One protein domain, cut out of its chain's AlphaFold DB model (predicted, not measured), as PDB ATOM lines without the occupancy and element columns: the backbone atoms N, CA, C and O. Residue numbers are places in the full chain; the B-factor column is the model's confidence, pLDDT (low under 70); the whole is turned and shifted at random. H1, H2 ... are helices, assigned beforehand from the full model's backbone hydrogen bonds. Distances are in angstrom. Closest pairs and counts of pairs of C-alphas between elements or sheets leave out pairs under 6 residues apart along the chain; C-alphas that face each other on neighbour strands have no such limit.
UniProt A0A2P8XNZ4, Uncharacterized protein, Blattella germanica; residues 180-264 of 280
ATOM      1  N   SER A 180     157.580 107.017 143.359       91.00
ATOM      2  CA  SER A 180     157.677 106.901 141.894       91.00
ATOM      3  C   SER A 180     157.175 108.146 141.147       91.00
ATOM      4  O   SER A 180     157.651 108.460 140.060       91.00
ATOM      5  N   GLN A 181     156.236 108.890 141.740       91.50
ATOM      6  CA  GLN A 181     155.743 110.158 141.198       91.50
ATOM      7  C   GLN A 181     156.798 111.264 141.262       91.50
ATOM      8  O   GLN A 181     156.868 112.081 140.355       91.50
ATOM      9  N   VAL A 182     157.624 111.289 142.313       90.44
ATOM     10  CA  VAL A 182     158.749 112.227 142.415       90.44
ATOM     11  C   VAL A 182     159.855 111.824 141.444       90.44
ATOM     12  O   VAL A 182     160.436 112.696 140.808       90.44
ATOM     13  N   GLN A 183     160.088 110.522 141.258       89.00
ATOM     14  CA  GLN A 183     161.104 110.007 140.336       89.00
ATOM     15  C   GLN A 183     160.888 110.442 138.880       89.00
ATOM     16  O   GLN A 183     161.855 110.658 138.157       89.00
ATOM     17  N   SER A 184     159.634 110.601 138.445       90.25
ATOM     18  CA  SER A 184     159.315 111.050 137.082       90.25
ATOM     19  C   SER A 184     159.468 112.561 136.872       90.25
ATOM     20  O   SER A 184     159.387 113.037 135.737       90.25
ATOM     21  N   LEU A 185     159.684 113.337 137.942       92.81
ATOM     22  CA  LEU A 185     159.901 114.775 137.843       92.81
ATOM     23  C   LEU A 185     161.355 115.083 137.452       92.81
ATOM     24  O   LEU A 185     162.285 114.469 137.977       92.81
ATOM     25  N   PRO A 186     161.588 116.099 136.601       91.75
ATOM     26  CA  PRO A 186     162.944 116.541 136.298       91.75
ATOM     27  C   PRO A 186     163.649 117.064 137.568       91.75
ATOM     28  O   PRO A 186     162.968 117.657 138.418       91.75
ATOM     29  N   PRO A 187     164.991 116.931 137.683       89.81
ATOM     30  CA  PRO A 187     165.761 117.326 138.871       89.81
ATOM     31  C   PRO A 187     165.409 118.725 139.402       89.81
ATOM     32  O   PRO A 187     165.155 118.904 140.591       89.81
ATOM     33  N   ALA A 188     165.262 119.704 138.500       89.19
ATOM     34  CA  ALA A 188     164.926 121.090 138.833       89.19
ATOM     35  C   ALA A 188     163.588 121.257 139.586       89.19
ATOM     36  O   ALA A 188     163.415 122.224 140.325       89.19
ATOM     37  N   ARG A 189     162.629 120.336 139.405       92.06
ATOM     38  CA  ARG A 189     161.328 120.373 140.094       92.06
ATOM     39  C   ARG A 189     161.323 119.587 141.399       92.06
ATOM     40  O   ARG A 189     160.677 120.032 142.342       92.06
ATOM     41  N   ARG A 190     162.000 118.437 141.448       92.44
ATOM     42  CA  ARG A 190     162.053 117.602 142.661       92.44
ATOM     43  C   ARG A 190     163.090 118.053 143.684       92.44
ATOM     44  O   ARG A 190     162.968 117.664 144.836       92.44
ATOM     45  N   LYS A 191     164.050 118.900 143.289       90.06
ATOM     46  CA  LYS A 191     165.074 119.492 144.173       90.06
ATOM     47  C   LYS A 191     165.941 118.459 144.916       90.06
ATOM     48  O   LYS A 191     166.499 118.760 145.965       90.06
ATOM     49  N   CYS A 192     166.058 117.258 144.363       92.44
ATOM     50  CA  CYS A 192     166.939 116.199 144.834       92.44
ATOM     51  C   CYS A 192     167.522 115.459 143.622       92.44
ATOM     52  O   CYS A 192     166.962 115.539 142.521       92.44
ATOM     53  N   MET A 193     168.619 114.735 143.821       93.19
ATOM     54  CA  MET A 193     169.248 113.902 142.794       93.19
ATOM     55  C   MET A 193     169.262 112.429 143.212       93.19
ATOM     56  O   MET A 193     169.333 112.101 144.396       93.19
ATOM     57  N   TYR A 194     169.158 111.534 142.234       92.75
ATOM     58  CA  TYR A 194     169.511 110.129 142.401       92.75
ATOM     59  C   TYR A 194     171.014 109.941 142.178       92.75
ATOM     60  O   TYR A 194     171.705 110.812 141.644       92.75
ATOM     61  N   HIS A 195     171.516 108.790 142.610       91.19
ATOM     62  CA  HIS A 195     172.941 108.478 142.640       91.19
ATOM     63  C   HIS A 195     173.612 108.497 141.251       91.19
ATOM     64  O   HIS A 195     174.819 108.695 141.141       91.19
ATOM     65  N   ASP A 196     172.835 108.335 140.182       91.00
ATOM     66  CA  ASP A 196     173.257 108.282 138.783       91.00
ATOM     67  C   ASP A 196     173.057 109.601 138.009       91.00
ATOM     68  O   ASP A 196     173.369 109.677 136.822       91.00
ATOM     69  N   GLU A 197     172.561 110.657 138.660       89.56
ATOM     70  CA  GLU A 197     172.170 111.910 137.990       89.56
ATOM     71  C   GLU A 197     173.134 113.079 138.219       89.56
ATOM     72  O   GLU A 197     172.980 114.143 137.613       89.56
ATOM     73  N   GLY A 198     174.107 112.909 139.111       81.44
ATOM     74  CA  GLY A 198     175.058 113.952 139.471       81.44
ATOM     75  C   GLY A 198     176.299 114.020 138.573       81.44
ATOM     76  O   GLY A 198     176.574 113.111 137.787       81.44
ATOM     77  N   PRO A 199     177.088 115.102 138.690       81.38
ATOM     78  CA  PRO A 199     178.365 115.222 137.994       81.38
ATOM     79  C   PRO A 199     179.380 114.180 138.489       81.38
ATOM     80  O   PRO A 199     179.268 113.638 139.587       81.38
ATOM     81  N   GLN A 200     180.434 113.947 137.703       80.88
ATOM     82  CA  GLN A 200     181.567 113.131 138.140       80.88
ATOM     83  C   GLN A 200     182.375 113.891 139.203       80.88
ATOM     84  O   GLN A 200     183.167 114.777 138.889       80.88
ATOM     85  N   LEU A 201     182.169 113.544 140.473       82.62
ATOM     86  CA  LEU A 201     182.798 114.206 141.627       82.62
ATOM     87  C   LEU A 201     184.159 113.593 142.020       82.62
ATOM     88  O   LEU A 201     184.814 114.059 142.952       82.62
ATOM     89  N   GLY A 202     184.603 112.553 141.306       81.62
ATOM     90  CA  GLY A 202     185.715 111.695 141.731       81.62
ATOM     91  C   GLY A 202     185.299 110.623 142.746       81.62
ATOM     92  O   GLY A 202     186.162 110.042 143.393       81.62
ATOM     93  N   PHE A 203     183.993 110.373 142.861       86.38
ATOM     94  CA  PHE A 203     183.379 109.290 143.628       86.38
ATOM     95  C   PHE A 203     182.580 108.376 142.678       86.38
ATOM     96  O   PHE A 203     182.212 108.838 141.593       86.38
ATOM     97  N   PRO A 204     182.299 107.110 143.050       85.38
ATOM     98  CA  PRO A 204     181.586 106.163 142.186       85.38
ATOM     99  C   PRO A 204     180.170 106.609 141.805       85.38
ATOM    100  O   PRO A 204     179.702 106.307 140.710       85.38
ATOM    101  N   GLU A 205     179.496 107.327 142.703       89.00
ATOM    102  CA  GLU A 205     178.124 107.790 142.521       89.00
ATOM    103  C   GLU A 205     177.877 109.127 143.233       89.00
ATOM    104  O   GLU A 205     178.620 109.530 144.138       89.00
ATOM    105  N   TYR A 206     176.821 109.824 142.810       92.62
ATOM    106  CA  TYR A 206     176.370 111.038 143.471       92.62
ATOM    107  C   TYR A 206     175.770 110.715 144.839       92.62
ATOM    108  O   TYR A 206     174.874 109.882 144.969       92.62
ATOM    109  N   ARG A 207     176.255 111.431 145.847       93.69
ATOM    110  CA  ARG A 207     175.683 111.514 147.189       93.69
ATOM    111  C   ARG A 207     175.815 112.952 147.660       93.69
ATOM    112  O   ARG A 207     176.797 113.613 147.296       93.69
ATOM    113  N   HIS A 208     174.904 113.429 148.502       92.94
ATOM    114  CA  HIS A 208     175.015 114.770 149.075       92.94
ATOM    115  C   HIS A 208     176.365 114.968 149.791       92.94
ATOM    116  O   HIS A 208     177.062 115.955 149.546       92.94
ATOM    117  N   ALA A 209     176.777 113.986 150.602       92.19
ATOM    118  CA  ALA A 209     178.061 113.993 151.305       92.19
ATOM    119  C   ALA A 209     179.261 114.044 150.340       92.19
ATOM    120  O   ALA A 209     180.166 114.860 150.501       92.19
ATOM    121  N   ASN A 210     179.234 113.241 149.272       93.44
ATOM    122  CA  ASN A 210     180.297 113.206 148.261       93.44
ATOM    123  C   ASN A 210     180.427 114.548 147.523       93.44
ATOM    124  O   ASN A 210     181.533 115.011 147.240       93.44
ATOM    125  N   CYS A 211     179.299 115.202 147.233       93.19
ATOM    126  CA  CYS A 211     179.292 116.542 146.654       93.19
ATOM    127  C   CYS A 211     179.925 117.568 147.600       93.19
ATOM    128  O   CYS A 211     180.768 118.352 147.161       93.19
ATOM    129  N   ARG A 212     179.579 117.537 148.895       91.50
ATOM    130  CA  ARG A 212     180.184 118.434 149.891       91.50
ATOM    131  C   ARG A 212     181.691 118.238 149.998       91.50
ATOM    132  O   ARG A 212     182.424 119.211 149.851       91.50
ATOM    133  N   ALA A 213     182.152 116.997 150.119       88.94
ATOM    134  CA  ALA A 213     183.579 116.685 150.182       88.94
ATOM    135  C   ALA A 213     184.344 117.197 148.944       88.94
ATOM    136  O   ALA A 213     185.433 117.768 149.042       88.94
ATOM    137  N   GLN A 214     183.762 117.046 147.747       89.94
ATOM    138  CA  GLN A 214     184.354 117.585 146.519       89.94
ATOM    139  C   GLN A 214     184.368 119.120 146.516       89.94
ATOM    140  O   GLN A 214     185.368 119.705 146.096       89.94
ATOM    141  N   CYS A 215     183.299 119.760 146.995       90.00
ATOM    142  CA  CYS A 215     183.193 121.212 147.106       90.00
ATOM    143  C   CYS A 215     184.242 121.787 148.064       90.00
ATOM    144  O   CYS A 215     184.910 122.768 147.729       90.00
ATOM    145  N   HIS A 216     184.444 121.153 149.219       86.94
ATOM    146  CA  HIS A 216     185.490 121.517 150.174       86.94
ATOM    147  C   HIS A 216     186.874 121.414 149.534       86.94
ATOM    148  O   HIS A 216     187.638 122.381 149.533       86.94
ATOM    149  N   ARG A 217     187.160 120.294 148.856       84.00
ATOM    150  CA  ARG A 217     188.414 120.102 148.108       84.00
ATOM    151  C   ARG A 217     188.622 121.161 147.020       84.00
ATOM    152  O   ARG A 217     189.735 121.657 146.847       84.00
ATOM    153  N   ALA A 218     187.576 121.499 146.265       86.88
ATOM    154  CA  ALA A 218     187.638 122.508 145.210       86.88
ATOM    155  C   ALA A 218     187.860 123.916 145.783       86.88
ATOM    156  O   ALA A 218     188.648 124.687 145.237       86.88
ATOM    157  N   SER A 219     187.222 124.219 146.912       85.31
ATOM    158  CA  SER A 219     187.399 125.478 147.637       85.31
ATOM    159  C   SER A 219     188.833 125.612 148.147       85.31
ATOM    160  O   SER A 219     189.451 126.658 147.974       85.31
ATOM    161  N   ALA A 220     189.412 124.538 148.689       81.44
ATOM    162  CA  ALA A 220     190.798 124.545 149.148       81.44
ATOM    163  C   ALA A 220     191.779 124.824 148.010       81.44
ATOM    164  O   ALA A 220     192.674 125.661 148.145       81.44
ATOM    165  N   TYR A 221     191.539 124.228 146.842       83.56
ATOM    166  CA  TYR A 221     192.311 124.548 145.650       83.56
ATOM    167  C   TYR A 221     192.139 126.012 145.223       83.56
ATOM    168  O   TYR A 221     193.113 126.674 144.883       83.56
ATOM    169  N   GLN A 222     190.923 126.553 145.285       84.31
ATOM    170  CA  GLN A 222     190.660 127.937 144.899       84.31
ATOM    171  C   GLN A 222     191.335 128.962 145.826       84.31
ATOM    172  O   GLN A 222     191.887 129.946 145.335       84.31
ATOM    173  N   TYR A 223     191.284 128.757 147.145       79.62
ATOM    174  CA  TYR A 223     191.820 129.712 148.124       79.62
ATOM    175  C   TYR A 223     193.319 129.540 148.376       79.62
ATOM    176  O   TYR A 223     194.018 130.528 148.599       79.62
ATOM    177  N   CYS A 224     193.822 128.303 148.337       77.69
ATOM    178  CA  CYS A 224     195.183 127.971 148.765       77.69
ATOM    179  C   CYS A 224     196.054 127.370 147.648       77.69
ATOM    180  O   CYS A 224     197.247 127.162 147.862       77.69
ATOM    181  N   ASN A 225     195.491 127.092 146.464       79.19
ATOM    182  CA  ASN A 225     196.165 126.427 145.338       79.19
ATOM    183  C   ASN A 225     196.749 125.043 145.695       79.19
ATOM    184  O   ASN A 225     197.727 124.584 145.104       79.19
ATOM    185  N   CYS A 226     196.140 124.371 146.673       76.06
ATOM    186  CA  CYS A 226     196.480 123.023 147.112       76.06
ATOM    187  C   CYS A 226     195.205 122.245 147.464       76.06
ATOM    188  O   CYS A 226     194.168 122.830 147.760       76.06
ATOM    189  N   THR A 227     195.263 120.914 147.415       74.12
ATOM    190  CA  THR A 227     194.140 120.036 147.787       74.12
ATOM    191  C   THR A 227     194.504 119.228 149.032       74.12
ATOM    192  O   THR A 227     194.751 118.022 148.914       74.12
ATOM    193  N   PRO A 228     194.623 119.862 150.213       68.88
ATOM    194  CA  PRO A 228     194.797 119.109 151.437       68.88
ATOM    195  C   PRO A 228     193.531 118.276 151.673       68.88
ATOM    196  O   PRO A 228     192.422 118.703 151.356       68.88
ATOM    197  N   TYR A 229     193.702 117.058 152.184       63.56
ATOM    198  CA  TYR A 229     192.567 116.216 152.569       63.56
ATOM    199  C   TYR A 229     191.991 116.603 153.934       63.56
ATOM    200  O   TYR A 229     190.911 116.148 154.261       63.56
ATOM    201  N   PHE A 230     192.707 117.424 154.701       64.69
ATOM    202  CA  PHE A 230     192.360 117.881 156.041       64.69
ATOM    203  C   PHE A 230     192.383 119.412 156.064       64.69
ATOM    204  O   PHE A 230     193.247 120.019 155.427       64.69
ATOM    205  N   PHE A 231     191.435 120.040 156.758       58.25
ATOM    206  CA  PHE A 231     191.235 121.492 156.703       58.25
ATOM    207  C   PHE A 231     191.629 122.201 158.016       58.25
ATOM    208  O   PHE A 231     191.711 121.558 159.063       58.25
ATOM    209  N   PRO A 232     191.940 123.513 157.979       51.72
ATOM    210  CA  PRO A 232     192.210 124.315 159.176       51.72
ATOM    211  C   PRO A 232     190.966 124.501 160.035       51.72
ATOM    212  O   PRO A 232     189.918 124.843 159.491       51.72
ATOM    213  N   ASN A 233     191.118 124.461 161.362       52.47
ATOM    214  CA  ASN A 233     190.046 124.765 162.324       52.47
ATOM    215  C   ASN A 233     189.790 126.272 162.562       52.47
ATOM    216  O   ASN A 233     188.851 126.625 163.274       52.47
ATOM    217  N   GLU A 234     190.589 127.174 161.977       53.59
ATOM    218  CA  GLU A 234     190.474 128.634 162.195       53.59
ATOM    219  C   GLU A 234     190.096 129.449 160.932       53.59
ATOM    220  O   GLU A 234     190.050 130.674 160.987       53.59
ATOM    221  N   ASP A 235     189.753 128.798 159.813       60.66
ATOM    222  CA  ASP A 235     189.528 129.455 158.512       60.66
ATOM    223  C   ASP A 235     188.099 129.315 157.952       60.66
ATOM    224  O   ASP A 235     187.214 128.692 158.543       60.66
ATOM    225  N   ILE A 236     187.907 129.867 156.744       69.25
ATOM    226  CA  ILE A 236     186.711 129.766 155.890       69.25
ATOM    227  C   ILE A 236     186.178 128.327 155.728       69.25
ATOM    228  O   ILE A 236     184.998 128.145 155.448       69.25
ATOM    229  N   PHE A 237     187.023 127.313 155.936       72.81
ATOM    230  CA  PHE A 237     186.683 125.891 155.823       72.81
ATOM    231  C   PHE A 237     185.831 125.347 156.978       72.81
ATOM    232  O   PHE A 237     185.232 124.291 156.832       72.81
ATOM    233  N   ASN A 238     185.717 126.067 158.099       72.38
ATOM    234  CA  ASN A 238     184.970 125.591 159.277       72.38
ATOM    235  C   ASN A 238     183.474 125.835 159.214       72.38
ATOM    236  O   ASN A 238     182.735 125.442 160.117       72.38
ATOM    237  N   TYR A 239     183.034 126.569 158.202       78.19
ATOM    238  CA  TYR A 239     181.668 127.014 158.142       78.19
ATOM    239  C   TYR A 239     181.112 126.882 156.737       78.19
ATOM    240  O   TYR A 239     181.449 127.653 155.839       78.19
ATOM    241  N   ASP A 240     180.214 125.917 156.572       82.00
ATOM    242  CA  ASP A 240     179.412 125.796 155.367       82.00
ATOM    243  C   ASP A 240     178.237 126.758 155.450       82.00
ATOM    244  O   ASP A 240     177.251 126.525 156.155       82.00
ATOM    245  N   LYS A 241     178.344 127.846 154.690       84.12
ATOM    246  CA  LYS A 241     177.288 128.838 154.571       84.12
ATOM    247  C   LYS A 241     176.019 128.185 154.040       84.12
ATOM    248  O   LYS A 241     176.058 127.588 152.956       84.12
ATOM    249  N   PRO A 242     174.883 128.342 154.741       80.44
ATOM    250  CA  PRO A 242     173.609 127.892 154.216       80.44
ATOM    251  C   PRO A 242     173.276 128.666 152.938       80.44
ATOM    252  O   PRO A 242     173.740 129.793 152.726       80.44
ATOM    253  N   GLN A 243     172.441 128.073 152.084       75.44
ATOM    254  CA  GLN A 243     171.877 128.841 150.981       75.44
ATOM    255  C   GLN A 243     171.080 130.021 151.557       75.44
ATOM    256  O   GLN A 243     170.424 129.866 152.595       75.44
ATOM    257  N   PRO A 244     171.137 131.207 150.928       70.69
ATOM    258  CA  PRO A 244     170.382 132.375 151.360       70.69
ATOM    259  C   PRO A 244     168.894 132.195 151.014       70.69
ATOM    260  O   PRO A 244     168.336 132.909 150.187       70.69
ATOM    261  N   ASP A 245     168.247 131.214 151.638       65.44
ATOM    262  CA  ASP A 245     166.835 130.889 151.426       65.44
ATOM    263  C   ASP A 245     165.921 131.858 152.186       65.44
ATOM    264  O   ASP A 245     164.759 132.051 151.825       65.44
ATOM    265  N   ASN A 246     166.451 132.504 153.229       67.31
ATOM    266  CA  ASN A 246     165.748 133.511 154.010       67.31
ATOM    267  C   ASN A 246     166.386 134.899 153.800       67.31
ATOM    268  O   ASN A 246     167.453 135.161 154.356       67.31
ATOM    269  N   PRO A 247     165.722 135.826 153.082       70.38
ATOM    270  CA  PRO A 247     166.250 137.170 152.826       70.38
ATOM    271  C   PRO A 247     166.402 138.028 154.094       70.38
ATOM    272  O   PRO A 247     167.000 139.099 154.036       70.38
ATOM    273  N   PHE A 248     165.871 137.578 155.236       69.00
ATOM    274  CA  PHE A 248     165.998 138.248 156.533       69.00
ATOM    275  C   PHE A 248     167.125 137.687 157.407       69.00
ATOM    276  O   PHE A 248     167.395 138.243 158.470       69.00
ATOM    277  N   PHE A 249     167.786 136.607 156.983       67.75
ATOM    278  CA  PHE A 249     168.942 136.054 157.677       67.75
ATOM    279  C   PHE A 249     170.209 136.407 156.895       67.75
ATOM    280  O   PHE A 249     170.550 135.754 155.912       67.75
ATOM    281  N   TYR A 250     170.886 137.481 157.313       69.06
ATOM    282  CA  TYR A 250     172.202 137.817 156.779       69.06
ATOM    283  C   TYR A 250     173.279 137.165 157.630       69.06
ATOM    284  O   TYR A 250     173.507 137.548 158.778       69.06
ATOM    285  N   ASP A 251     173.957 136.198 157.035       73.88
ATOM    286  CA  ASP A 251     175.086 135.542 157.652       73.88
ATOM    287  C   ASP A 251     176.397 136.247 157.282       73.88
ATOM    288  O   ASP A 251     176.925 136.118 156.171       73.88
ATOM    289  N   GLY A 252     176.896 137.046 158.226       76.81
ATOM    290  CA  GLY A 252     178.145 137.790 158.086       76.81
ATOM    291  C   GLY A 252     179.405 136.955 158.326       76.81
ATOM    292  O   GLY A 252     180.501 137.463 158.082       76.81
ATOM    293  N   GLN A 253     179.281 135.708 158.794       82.50
ATOM    294  CA  GLN A 253     180.428 134.832 159.017       82.50
ATOM    295  C   GLN A 253     181.103 134.523 157.677       82.50
ATOM    296  O   GLN A 253     180.438 134.437 156.649       82.50
ATOM    297  N   GLN A 254     182.429 134.400 157.629       80.56
ATOM    298  CA  GLN A 254     183.104 133.888 156.434       80.56
ATOM    299  C   GLN A 254     183.014 132.363 156.421       80.56
ATOM    300  O   GLN A 254     183.123 131.727 157.462       80.56
ATOM    301  N   GLY A 255     182.771 131.786 155.249       82.88
ATOM    302  CA  GLY A 255     182.520 130.358 155.095       82.88
ATOM    303  C   GLY A 255     182.455 129.941 153.629       82.88
ATOM    304  O   GLY A 255     182.380 130.804 152.744       82.88
ATOM    305  N   ILE A 256     182.468 128.637 153.380       84.62
ATOM    306  CA  ILE A 256     182.334 128.036 152.052       84.62
ATOM    307  C   ILE A 256     180.861 127.956 151.670       84.62
ATOM    308  O   ILE A 256     180.003 127.669 152.496       84.62
ATOM    309  N   SER A 257     180.549 128.194 150.400       87.88
ATOM    310  CA  SER A 257     179.202 127.990 149.863       87.88
ATOM    311  C   SER A 257     179.188 126.776 148.940       87.88
ATOM    312  O   SER A 257     179.663 126.852 147.808       87.88
ATOM    313  N   CYS A 258     178.616 125.668 149.416       88.81
ATOM    314  CA  CYS A 258     178.466 124.436 148.644       88.81
ATOM    315  C   CYS A 258     177.035 124.259 148.130       88.81
ATOM    316  O   CYS A 258     176.088 124.093 148.898       88.81
ATOM    317  N   PHE A 259     176.879 124.239 146.806       89.88
ATOM    318  CA  PHE A 259     175.592 124.032 146.140       89.88
ATOM    319  C   PHE A 259     175.381 122.551 145.807       89.88
ATOM    320  O   PHE A 259     175.442 122.145 144.648       89.88
ATOM    321  N   CYS A 260     175.136 121.743 146.838       90.94
ATOM    322  CA  CYS A 260     174.878 120.309 146.710       90.94
ATOM    323  C   CYS A 260     173.389 120.011 146.884       90.94
ATOM    324  O   CYS A 260     172.791 120.395 147.886       90.94
ATOM    325  N   SER A 261     172.782 119.337 145.906       92.50
ATOM    326  CA  SER A 261     171.387 118.894 146.020       92.50
ATOM    327  C   SER A 261     171.271 117.736 147.009       92.50
ATOM    328  O   SER A 261     172.200 116.941 147.154       92.50
ATOM    329  N   GLU A 262     170.134 117.621 147.685       93.00
ATOM    330  CA  GLU A 262     169.864 116.480 148.563       93.00
ATOM    331  C   GLU A 262     169.688 115.182 147.765       93.00
ATOM    332  O   GLU A 262     169.337 115.194 146.579       93.00
ATOM    333  N   ASP A 263     169.893 114.051 148.432       94.00
ATOM    334  CA  ASP A 263     169.646 112.734 147.855       94.00
ATOM    335  C   ASP A 263     168.145 112.427 147.839       94.00
ATOM    336  O   ASP A 263     167.462 112.513 148.858       94.00
ATOM    337  N   CYS A 264     167.608 112.004 146.692       94.62
ATOM    338  CA  CYS A 264     166.209 111.566 146.623       94.62
ATOM    339  C   CYS A 264     165.965 110.263 147.399       94.62
ATOM    340  O   CYS A 264     164.847 110.002 147.844       94.62
TER     341      CYS A 264
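AT A GLANCE: This is residues 180 to 264 of the 280 residues of an uncharacterized protein of Blattella germanica (UniProt A0A2P8XNZ4). This printed part has little regular structure: long loops spread in a flat, loose layout about one long helix, H3, with two very short helices, H1 and H2, near each other and away from it. Residues 245 to 250 stick out as a free loop. The 85 residues hold H1, H2, H3 in that order and no named strand; the class is all helix, with 25 residues in named elements. The radius of gyration of the C-alphas is 15.0 A, and the spans are 44 by 37 by 16 A.

HOW THE PARTS SIT: Start with H1, residues 180 to 183, and H2, residues 187 to 190: they are close but not clearly touching, their closest C-alphas, Val 182 and Arg 190, 6.3 A apart. H3, residues 208 to 224, is apart from both. Look next at residues 192 to 193, paired parallel with residues 262 to 263. Every O i to N i+4 pair in H3 is within hydrogen-bond range; H1 and H2 are too short for one.

IN THESE COORDINATES: Find C-alpha 180 at (157.677, 106.901, 141.894), where H1 begins; it spans 4.9 A, and H2 5.3 A. From C-alpha 208 at (175.015, 114.770, 149.075), H3 runs 24.1 A to C-alpha 224.

THE WHOLE: The C-alphas farthest apart, Gln 181 and Glu 234, are 44.6 A apart. The printed part has no cut; the H2 to H3 link is long. Confidence is under 70 at residues 228 to 236, 245 to 246 and 248 to 250.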